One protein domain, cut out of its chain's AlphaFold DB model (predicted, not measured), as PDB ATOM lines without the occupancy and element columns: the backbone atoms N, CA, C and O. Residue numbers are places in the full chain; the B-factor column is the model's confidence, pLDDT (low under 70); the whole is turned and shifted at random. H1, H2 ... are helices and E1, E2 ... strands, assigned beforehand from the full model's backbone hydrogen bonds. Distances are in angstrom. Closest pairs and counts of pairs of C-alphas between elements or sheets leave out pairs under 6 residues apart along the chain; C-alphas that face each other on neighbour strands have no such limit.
ATOM      1  N   LEU A 103      14.284 -32.805  -3.112       43.88
ATOM      2  CA  LEU A 103      13.590 -31.611  -3.633       43.88
ATOM      3  C   LEU A 103      14.305 -30.944  -4.818       43.88
ATOM      4  O   LEU A 103      13.734 -30.109  -5.510       43.88
ATOM      5  N   SER A 104      15.526 -31.361  -5.140       47.00
ATOM      6  CA  SER A 104      16.255 -30.846  -6.296       47.00
ATOM      7  C   SER A 104      15.833 -31.571  -7.584       47.00
ATOM      8  O   SER A 104      16.433 -32.594  -7.931       47.00
ATOM      9  N   LYS A 105      14.880 -30.999  -8.347       49.88
ATOM     10  CA  LYS A 105      15.124 -30.772  -9.794       49.88
ATOM     11  C   LYS A 105      14.110 -29.935 -10.579       49.88
ATOM     12  O   LYS A 105      14.501 -29.480 -11.651       49.88
ATOM     13  N   ARG A 106      12.850 -29.756 -10.163       55.97
ATOM     14  CA  ARG A 106      11.857 -28.986 -10.951       55.97
ATOM     15  C   ARG A 106      10.794 -28.359 -10.059       55.97
ATOM     16  O   ARG A 106       9.750 -28.961  -9.812       55.97
ATOM     17  N   ASP A 107      11.088 -27.154  -9.618       71.12
ATOM     18  CA  ASP A 107      10.159 -26.309  -8.888       71.12
ATOM     19  C   ASP A 107       9.213 -25.588  -9.863       71.12
ATOM     20  O   ASP A 107       9.641 -25.138 -10.928       71.12
ATOM     21  N   TYR A 108       7.926 -25.516  -9.520       81.50
ATOM     22  CA  TYR A 108       6.880 -24.877 -10.322       81.50
ATOM     23  C   TYR A 108       6.491 -23.535  -9.705       81.50
ATOM     24  O   TYR A 108       6.357 -23.423  -8.491       81.50
ATOM     25  N   LEU A 109       6.271 -22.519 -10.528       85.06
ATOM     26  CA  LEU A 109       5.843 -21.192 -10.104       85.06
ATOM     27  C   LEU A 109       4.316 -21.082 -10.162       85.06
ATOM     28  O   LEU A 109       3.711 -21.386 -11.188       85.06
ATOM     29  N   LEU A 110       3.699 -20.610  -9.081       86.81
ATOM     30  CA  LEU A 110       2.297 -20.204  -9.077       86.81
ATOM     31  C   LEU A 110       2.167 -18.712  -9.386       86.81
ATOM     32  O   LEU A 110       2.860 -17.879  -8.797       86.81
ATOM     33  N   GLU A 111       1.221 -18.380 -10.257       87.94
ATOM     34  CA  GLU A 111       0.845 -17.013 -10.602       87.94
ATOM     35  C   GLU A 111      -0.618 -16.723 -10.280       87.94
ATOM     36  O   GLU A 111      -1.497 -17.577 -10.398       87.94
ATOM     37  N   ALA A 112      -0.882 -15.477  -9.909       86.94
ATOM     38  CA  ALA A 112      -2.223 -14.930  -9.825       86.94
ATOM     39  C   ALA A 112      -2.829 -14.750 -11.231       86.94
ATOM     40  O   ALA A 112      -2.086 -14.658 -12.213       86.94
ATOM     41  N   PRO A 113      -4.158 -14.565 -11.342       87.50
ATOM     42  CA  PRO A 113      -4.806 -14.240 -12.617       87.50
ATOM     43  C   PRO A 113      -4.222 -12.991 -13.296       87.50
ATOM     44  O   PRO A 113      -4.213 -12.890 -14.518       87.50
ATOM     45  N   SER A 114      -3.692 -12.052 -12.505       85.81
ATOM     46  CA  SER A 114      -3.026 -10.837 -12.987       85.81
ATOM     47  C   SER A 114      -1.629 -11.070 -13.582       85.81
ATOM     48  O   SER A 114      -1.013 -10.118 -14.050       85.81
ATOM     49  N   GLY A 115      -1.100 -12.298 -13.533       83.56
ATOM     50  CA  GLY A 115       0.287 -12.617 -13.896       83.56
ATOM     51  C   GLY A 115       1.304 -12.302 -12.793       83.56
ATOM     52  O   GLY A 115       2.507 -12.442 -12.995       83.56
ATOM     53  N   ARG A 116       0.852 -11.876 -11.606       84.19
ATOM     54  CA  ARG A 116       1.729 -11.662 -10.446       84.19
ATOM     55  C   ARG A 116       2.248 -12.998  -9.911       84.19
ATOM     56  O   ARG A 116       1.453 -13.901  -9.649       84.19
ATOM     57  N   ARG A 117       3.557 -13.095  -9.670       83.31
ATOM     58  CA  ARG A 117       4.201 -14.263  -9.049       83.31
ATOM     59  C   ARG A 117       3.799 -14.396  -7.584       83.31
ATOM     60  O   ARG A 117       3.899 -13.436  -6.826       83.31
ATOM     61  N   LEU A 118       3.356 -15.587  -7.196       81.00
ATOM     62  CA  LEU A 118       2.879 -15.875  -5.846       81.00
ATOM     63  C   LEU A 118       3.939 -16.622  -5.046       81.00
ATOM     64  O   LEU A 118       4.533 -16.066  -4.127       81.00
ATOM     65  N   CYS A 119       4.174 -17.883  -5.401       75.62
ATOM     66  CA  CYS A 119       5.112 -18.738  -4.696       75.62
ATOM     67  C   CYS A 119       5.609 -19.884  -5.569       75.62
ATOM     68  O   CYS A 119       5.050 -20.182  -6.627       75.62
ATOM     69  N   VAL A 120       6.664 -20.532  -5.094       78.06
ATOM     70  CA  VAL A 120       7.242 -21.718  -5.715       78.06
ATOM     71  C   VAL A 120       6.718 -22.971  -5.009       78.06
ATOM     72  O   VAL A 120       6.686 -23.039  -3.780       78.06
ATOM     73  N   VAL A 121       6.287 -23.970  -5.776       76.38
ATOM     74  CA  VAL A 121       5.705 -25.217  -5.274       76.38
ATOM     75  C   VAL A 121       6.369 -26.443  -5.890       76.38
ATOM     76  O   VAL A 121       6.926 -26.405  -6.987       76.38
ATOM     77  N   SER A 122       6.275 -27.568  -5.181       75.25
ATOM     78  CA  SER A 122       6.735 -28.855  -5.692       75.25
ATOM     79  C   SER A 122       5.869 -29.335  -6.858       75.25
ATOM     80  O   SER A 122       4.696 -28.976  -6.981       75.25
ATOM     81  N   LYS A 123       6.432 -30.229  -7.676       80.69
ATOM     82  CA  LYS A 123       5.729 -30.866  -8.793       80.69
ATOM     83  C   LYS A 123       4.380 -31.478  -8.393       80.69
ATOM     84  O   LYS A 123       3.386 -31.195  -9.042       80.69
ATOM     85  N   SER A 124       4.325 -32.262  -7.316       78.00
ATOM     86  CA  SER A 124       3.079 -32.923  -6.895       78.00
ATOM     87  C   SER A 124       1.994 -31.923  -6.501       78.00
ATOM     88  O   SER A 124       0.819 -32.134  -6.778       78.00
ATOM     89  N   LYS A 125       2.382 -30.803  -5.880       79.94
ATOM     90  CA  LYS A 125       1.434 -29.748  -5.522       79.94
ATOM     91  C   LYS A 125       0.965 -28.992  -6.765       79.94
ATOM     92  O   LYS A 125      -0.215 -28.694  -6.881       79.94
ATOM     93  N   ALA A 126       1.872 -28.727  -7.701       84.62
ATOM     94  CA  ALA A 126       1.547 -28.166  -9.008       84.62
ATOM     95  C   ALA A 126       0.557 -29.047  -9.791       84.62
ATOM     96  O   ALA A 126      -0.431 -28.540 -10.311       84.62
ATOM     97  N   GLU A 127       0.782 -30.361  -9.828       85.69
ATOM     98  CA  GLU A 127      -0.131 -31.327 -10.452       85.69
ATOM     99  C   GLU A 127      -1.510 -31.308  -9.784       85.69
ATOM    100  O   GLU A 127      -2.509 -31.179 -10.485       85.69
ATOM    101  N   TRP A 128      -1.569 -31.280  -8.448       89.12
ATOM    102  CA  TRP A 128      -2.827 -31.151  -7.707       89.12
ATOM    103  C   TRP A 128      -3.633 -29.896  -8.095       89.12
ATOM    104  O   TRP A 128      -4.837 -29.985  -8.311       89.12
ATOM    105  N   TYR A 129      -2.990 -28.730  -8.270       89.19
ATOM    106  CA  TYR A 129      -3.686 -27.515  -8.737       89.19
ATOM    107  C   TYR A 129      -4.308 -27.676 -10.135       89.19
ATOM    108  O   TYR A 129      -5.350 -27.076 -10.412       89.19
ATOM    109  N   LEU A 130      -3.673 -28.456 -11.016       87.38
ATOM    110  CA  LEU A 130      -4.183 -28.735 -12.361       87.38
ATOM    111  C   LEU A 130      -5.328 -29.755 -12.325       87.38
ATOM    112  O   LEU A 130      -6.339 -29.561 -12.997       87.38
ATOM    113  N   GLU A 131      -5.185 -30.817 -11.530       90.94
ATOM    114  CA  GLU A 131      -6.187 -31.878 -11.361       90.94
ATOM    115  C   GLU A 131      -7.486 -31.340 -10.751       90.94
ATOM    116  O   GLU A 131      -8.571 -31.581 -11.284       90.94
ATOM    117  N   GLU A 132      -7.371 -30.511  -9.712       90.25
ATOM    118  CA  GLU A 132      -8.501 -29.850  -9.047       90.25
ATOM    119  C   GLU A 132      -9.060 -28.656  -9.839       90.25
ATOM    120  O   GLU A 132      -9.980 -27.974  -9.386       90.25
ATOM    121  N   ARG A 133      -8.523 -28.382 -11.037       89.38
ATOM    122  CA  ARG A 133      -8.959 -27.289 -11.925       89.38
ATOM    123  C   ARG A 133      -8.925 -25.914 -11.253       89.38
ATOM    124  O   ARG A 133      -9.771 -25.059 -11.512       89.38
ATOM    125  N   LEU A 134      -7.927 -25.687 -10.404       88.75
ATOM    126  CA  LEU A 134      -7.715 -24.421  -9.700       88.75
ATOM    127  C   LEU A 134      -6.842 -23.440 -10.501       88.75
ATOM    128  O   LEU A 134      -6.775 -22.252 -10.169       88.75
ATOM    129  N   GLY A 135      -6.192 -23.923 -11.560       90.31
ATOM    130  CA  GLY A 135      -5.410 -23.119 -12.487       90.31
ATOM    131  C   GLY A 135      -5.077 -23.854 -13.782       90.31
ATOM    132  O   GLY A 135      -5.465 -25.006 -13.981       90.31
ATOM    133  N   GLU A 136      -4.332 -23.185 -14.654       91.06
ATOM    134  CA  GLU A 136      -3.870 -23.714 -15.936       91.06
ATOM    135  C   GLU A 136      -2.355 -23.591 -16.089       91.06
ATOM    136  O   GLU A 136      -1.715 -22.687 -15.546       91.06
ATOM    137  N   LYS A 137      -1.761 -24.509 -16.853       89.06
ATOM    138  CA  LYS A 137      -0.338 -24.447 -17.176       89.06
ATOM    139  C   LYS A 137      -0.106 -23.433 -18.295       89.06
ATOM    140  O   LYS A 137      -0.668 -23.572 -19.379       89.06
ATOM    141  N   ILE A 138       0.792 -22.476 -18.075       86.81
ATOM    142  CA  ILE A 138       1.171 -21.506 -19.104       86.81
ATOM    143  C   ILE A 138       2.097 -22.196 -20.115       86.81
ATOM    144  O   ILE A 138       3.184 -22.646 -19.766       86.81
ATOM    145  N   GLN A 139       1.694 -22.278 -21.388       70.12
ATOM    146  CA  GLN A 139       2.524 -22.907 -22.433       70.12
ATOM    147  C   GLN A 139       3.843 -22.162 -22.681       70.12
ATOM    148  O   GLN A 139       4.837 -22.779 -23.055       70.12
ATOM    149  N   SER A 140       3.855 -20.849 -22.451       68.50
ATOM    150  CA  SER A 140       5.006 -19.964 -22.645       68.50
ATOM    151  C   SER A 140       6.141 -20.207 -21.642       68.50
ATOM    152  O   SER A 140       7.296 -19.940 -21.959       68.50
ATOM    153  N   GLU A 141       5.832 -20.729 -20.450       66.62
ATOM    154  CA  GLU A 141       6.795 -20.949 -19.369       66.62
ATOM    155  C   GLU A 141       6.642 -22.371 -18.816       66.62
ATOM    156  O   GLU A 141       5.666 -22.709 -18.149       66.62
ATOM    157  N   ALA A 142       7.622 -23.237 -19.093       65.62
ATOM    158  CA  ALA A 142       7.493 -24.692 -18.945       65.62
ATOM    159  C   ALA A 142       7.177 -25.206 -17.519       65.62
ATOM    160  O   ALA A 142       6.840 -26.389 -17.369       65.62
ATOM    161  N   LEU A 143       7.246 -24.346 -16.498       81.12
ATOM    162  CA  LEU A 143       7.058 -24.656 -15.080       81.12
ATOM    163  C   LEU A 143       6.150 -23.639 -14.358       81.12
ATOM    164  O   LEU A 143       6.253 -23.511 -13.144       81.12
ATOM    165  N   THR A 144       5.252 -22.943 -15.063       86.00
ATOM    166  CA  THR A 144       4.356 -21.940 -14.451       86.00
ATOM    167  C   THR A 144       2.887 -22.370 -14.523       86.00
ATOM    168  O   THR A 144       2.405 -22.813 -15.570       86.00
ATOM    169  N   ILE A 145       2.167 -22.241 -13.406       89.94
ATOM    170  CA  ILE A 145       0.718 -22.464 -13.298       89.94
ATOM    171  C   ILE A 145       0.049 -21.159 -12.883       89.94
ATOM    172  O   ILE A 145       0.390 -20.581 -11.852       89.94
ATOM    173  N   ARG A 146      -0.943 -20.720 -13.657       90.94
ATOM    174  CA  ARG A 146      -1.757 -19.544 -13.352       90.94
ATOM    175  C   ARG A 146      -3.066 -19.959 -12.708       90.94
ATOM    176  O   ARG A 146      -3.816 -20.737 -13.286       90.94
ATOM    177  N   LEU A 147      -3.340 -19.439 -11.518       91.50
ATOM    178  CA  LEU A 147      -4.596 -19.675 -10.811       91.50
ATOM    179  C   LEU A 147      -5.735 -18.879 -11.453       91.50
ATOM    180  O   LEU A 147      -5.515 -17.777 -11.951       91.50
ATOM    181  N   TYR A 148      -6.959 -19.408 -11.391       87.88
ATOM    182  CA  TYR A 148      -8.150 -18.695 -11.877       87.88
ATOM    183  C   TYR A 148      -8.647 -17.623 -10.906       87.88
ATOM    184  O   TYR A 148      -9.169 -16.592 -11.328       87.88
ATOM    185  N   ASN A 149      -8.447 -17.841  -9.604       84.06
ATOM    186  CA  ASN A 149      -8.866 -16.918  -8.554       84.06
ATOM    187  C   ASN A 149      -7.663 -16.186  -7.967       84.06
ATOM    188  O   ASN A 149      -6.580 -16.755  -7.834       84.06
ATOM    189  N   ASN A 150      -7.862 -14.926  -7.576       76.19
ATOM    190  CA  ASN A 150      -6.822 -14.148  -6.919       76.19
ATOM    191  C   ASN A 150      -6.730 -14.561  -5.440       76.19
ATOM    192  O   ASN A 150      -7.686 -14.331  -4.695       76.19
ATOM    193  N   PRO A 151      -5.620 -15.169  -4.992       70.38
ATOM    194  CA  PRO A 151      -5.479 -15.529  -3.595       70.38
ATOM    195  C   PRO A 151      -5.324 -14.273  -2.739       70.38
ATOM    196  O   PRO A 151      -4.743 -13.273  -3.167       70.38
ATOM    197  N   PHE A 152      -5.793 -14.364  -1.497       60.19
ATOM    198  CA  PHE A 152      -5.601 -13.367  -0.443       60.19
ATOM    199  C   PHE A 152      -4.143 -13.396   0.066       60.19
ATOM    200  O   PHE A 152      -3.872 -13.582   1.244       60.19
ATOM    201  N   ALA A 153      -3.174 -13.325  -0.845       56.66
ATOM    202  CA  ALA A 153      -1.760 -13.314  -0.515       56.66
ATOM    203  C   ALA A 153      -1.250 -11.873  -0.603       56.66
ATOM    204  O   ALA A 153      -1.223 -11.278  -1.693       56.66
ATOM    205  N   GLU A 154      -0.869 -11.325   0.554       55.91
ATOM    206  CA  GLU A 154      -0.103 -10.083   0.646       55.91
ATOM    207  C   GLU A 154       1.176 -10.187  -0.190       55.91
ATOM    208  O   GLU A 154       1.703 -11.279  -0.426       55.91
ATOM    209  N   ASP A 155       1.650  -9.045  -0.678       56.50
ATOM    210  CA  ASP A 155       2.825  -8.936  -1.540       56.50
ATOM    211  C   ASP A 155       4.104  -9.170  -0.718       56.50
ATOM    212  O   ASP A 155       4.835  -8.247  -0.374       56.50
ATOM    213  N   ASN A 156       4.335 -10.423  -0.325       57.19
ATOM    214  CA  ASN A 156       5.466 -10.806   0.506       57.19
ATOM    215  C   ASN A 156       6.496 -11.560  -0.339       57.19
ATOM    216  O   ASN A 156       6.304 -12.719  -0.713       57.19
ATOM    217  N   SER A 157       7.618 -10.890  -0.611       57.22
ATOM    218  CA  SER A 157       8.766 -11.415  -1.369       57.22
ATOM    219  C   SER A 157       9.373 -12.685  -0.760       57.22
ATOM    220  O   SER A 157      10.034 -13.451  -1.463       57.22
ATOM    221  N   TYR A 158       9.093 -12.943   0.521       58.44
ATOM    222  CA  TYR A 158       9.491 -14.150   1.243       58.44
ATOM    223  C   TYR A 158       9.037 -15.444   0.543       58.44
ATOM    224  O   TYR A 158       9.797 -16.400   0.457       58.44
ATOM    225  N   TRP A 159       7.832 -15.469  -0.038       55.56
ATOM    226  CA  TRP A 159       7.287 -16.667  -0.699       55.56
ATOM    227  C   TRP A 159       7.793 -16.887  -2.124       55.56
ATOM    228  O   TRP A 159       7.585 -17.954  -2.705       55.56
ATOM    229  N   GLN A 160       8.436 -15.869  -2.693       56.47
ATOM    230  CA  GLN A 160       8.947 -15.872  -4.062       56.47
ATOM    231  C   GLN A 160      10.391 -16.377  -4.133       56.47
ATOM    232  O   GLN A 160      10.893 -16.658  -5.221       56.47
ATOM    233  N   THR A 161      11.070 -16.480  -2.987       54.62
ATOM    234  CA  THR A 161      12.436 -16.995  -2.919       54.62
ATOM    235  C   THR A 161      12.401 -18.520  -2.918       54.62
ATOM    236  O   THR A 161      11.603 -19.131  -2.210       54.62
ATOM    237  N   THR A 162      13.256 -19.155  -3.723       54.72
ATOM    238  CA  THR A 162      13.452 -20.610  -3.676       54.72
ATOM    239  C   THR A 162      13.782 -20.996  -2.237       54.72
ATOM    240  O   THR A 162      14.689 -20.388  -1.664       54.72
ATOM    241  N   ASN A 163      13.027 -21.944  -1.663       57.16
ATOM    242  CA  ASN A 163      13.169 -22.396  -0.276       57.16
ATOM    243  C   ASN A 163      14.654 -22.504   0.081       57.16
ATOM    244  O   ASN A 163      15.366 -23.365  -0.440       57.16
TER     245      ASN A 163
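AT A GLANCE: This is residues 103 to 163 of the 304 residues of an uncharacterized protein of Glossina pallidipes (UniProt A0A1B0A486). A twisted sheet of four strands has H1 packed over one face, while the tail after E4 swings round to set short H2 beside edge strand E2. The 61 printed residues run E1 E2 H1 E3 E4 H2; the sheet, E2 E1 E4 E3, is mixed. The class is mixed, with under half of the residues in named elements; the whole is compact, radius of gyration of the C-alphas 10.9 A, spans 26 by 25 by 21 A.

HOW THE PARTS SIT: E1, residues 108 to 111, and E2, residues 117 to 121, form an antiparallel hairpin, N 110 to O 119 at 2.8 A, within hydrogen-bond range. H1, residues 123 to 131, every O i to N i+4 pair within range, is on the sheet at a height of 8.5 A. E3, residues 135 to 137, and E4, residues 144 to 147, form another, N 136 to O 146 at 2.9 A. E4 is parallel to E1, N 145 to O 109 at 2.8 A. E2, H1, E3 are a split strand-helix-strand unit, two strands of one sheet joined through a helix and not neighbours, with E1 and E4 between them in the sheet, crossover right-handed. H2, residues 157 to 160, too short for such a pair, is only just at the sheet's level, height 3.8 A; its closest C-alpha pair with E2, Cys 119 and Gln 160, is at 4.8 A.

IN THESE COORDINATES: E1 begins at C-alpha 108 (6.880, -24.877, -10.322). E2 measures 11.7 A and H1 12.2 A. H2 ends at C-alpha 160 (8.947, -15.872, -4.062).

THE WHOLE: The farthest C-alphas, Ser 104 and Asn 149, are 28.8 A apart. The printed part has no cut and no long link. pLDDT is under 70 at residues 103 to 106, 140 to 142 and 152 to 163.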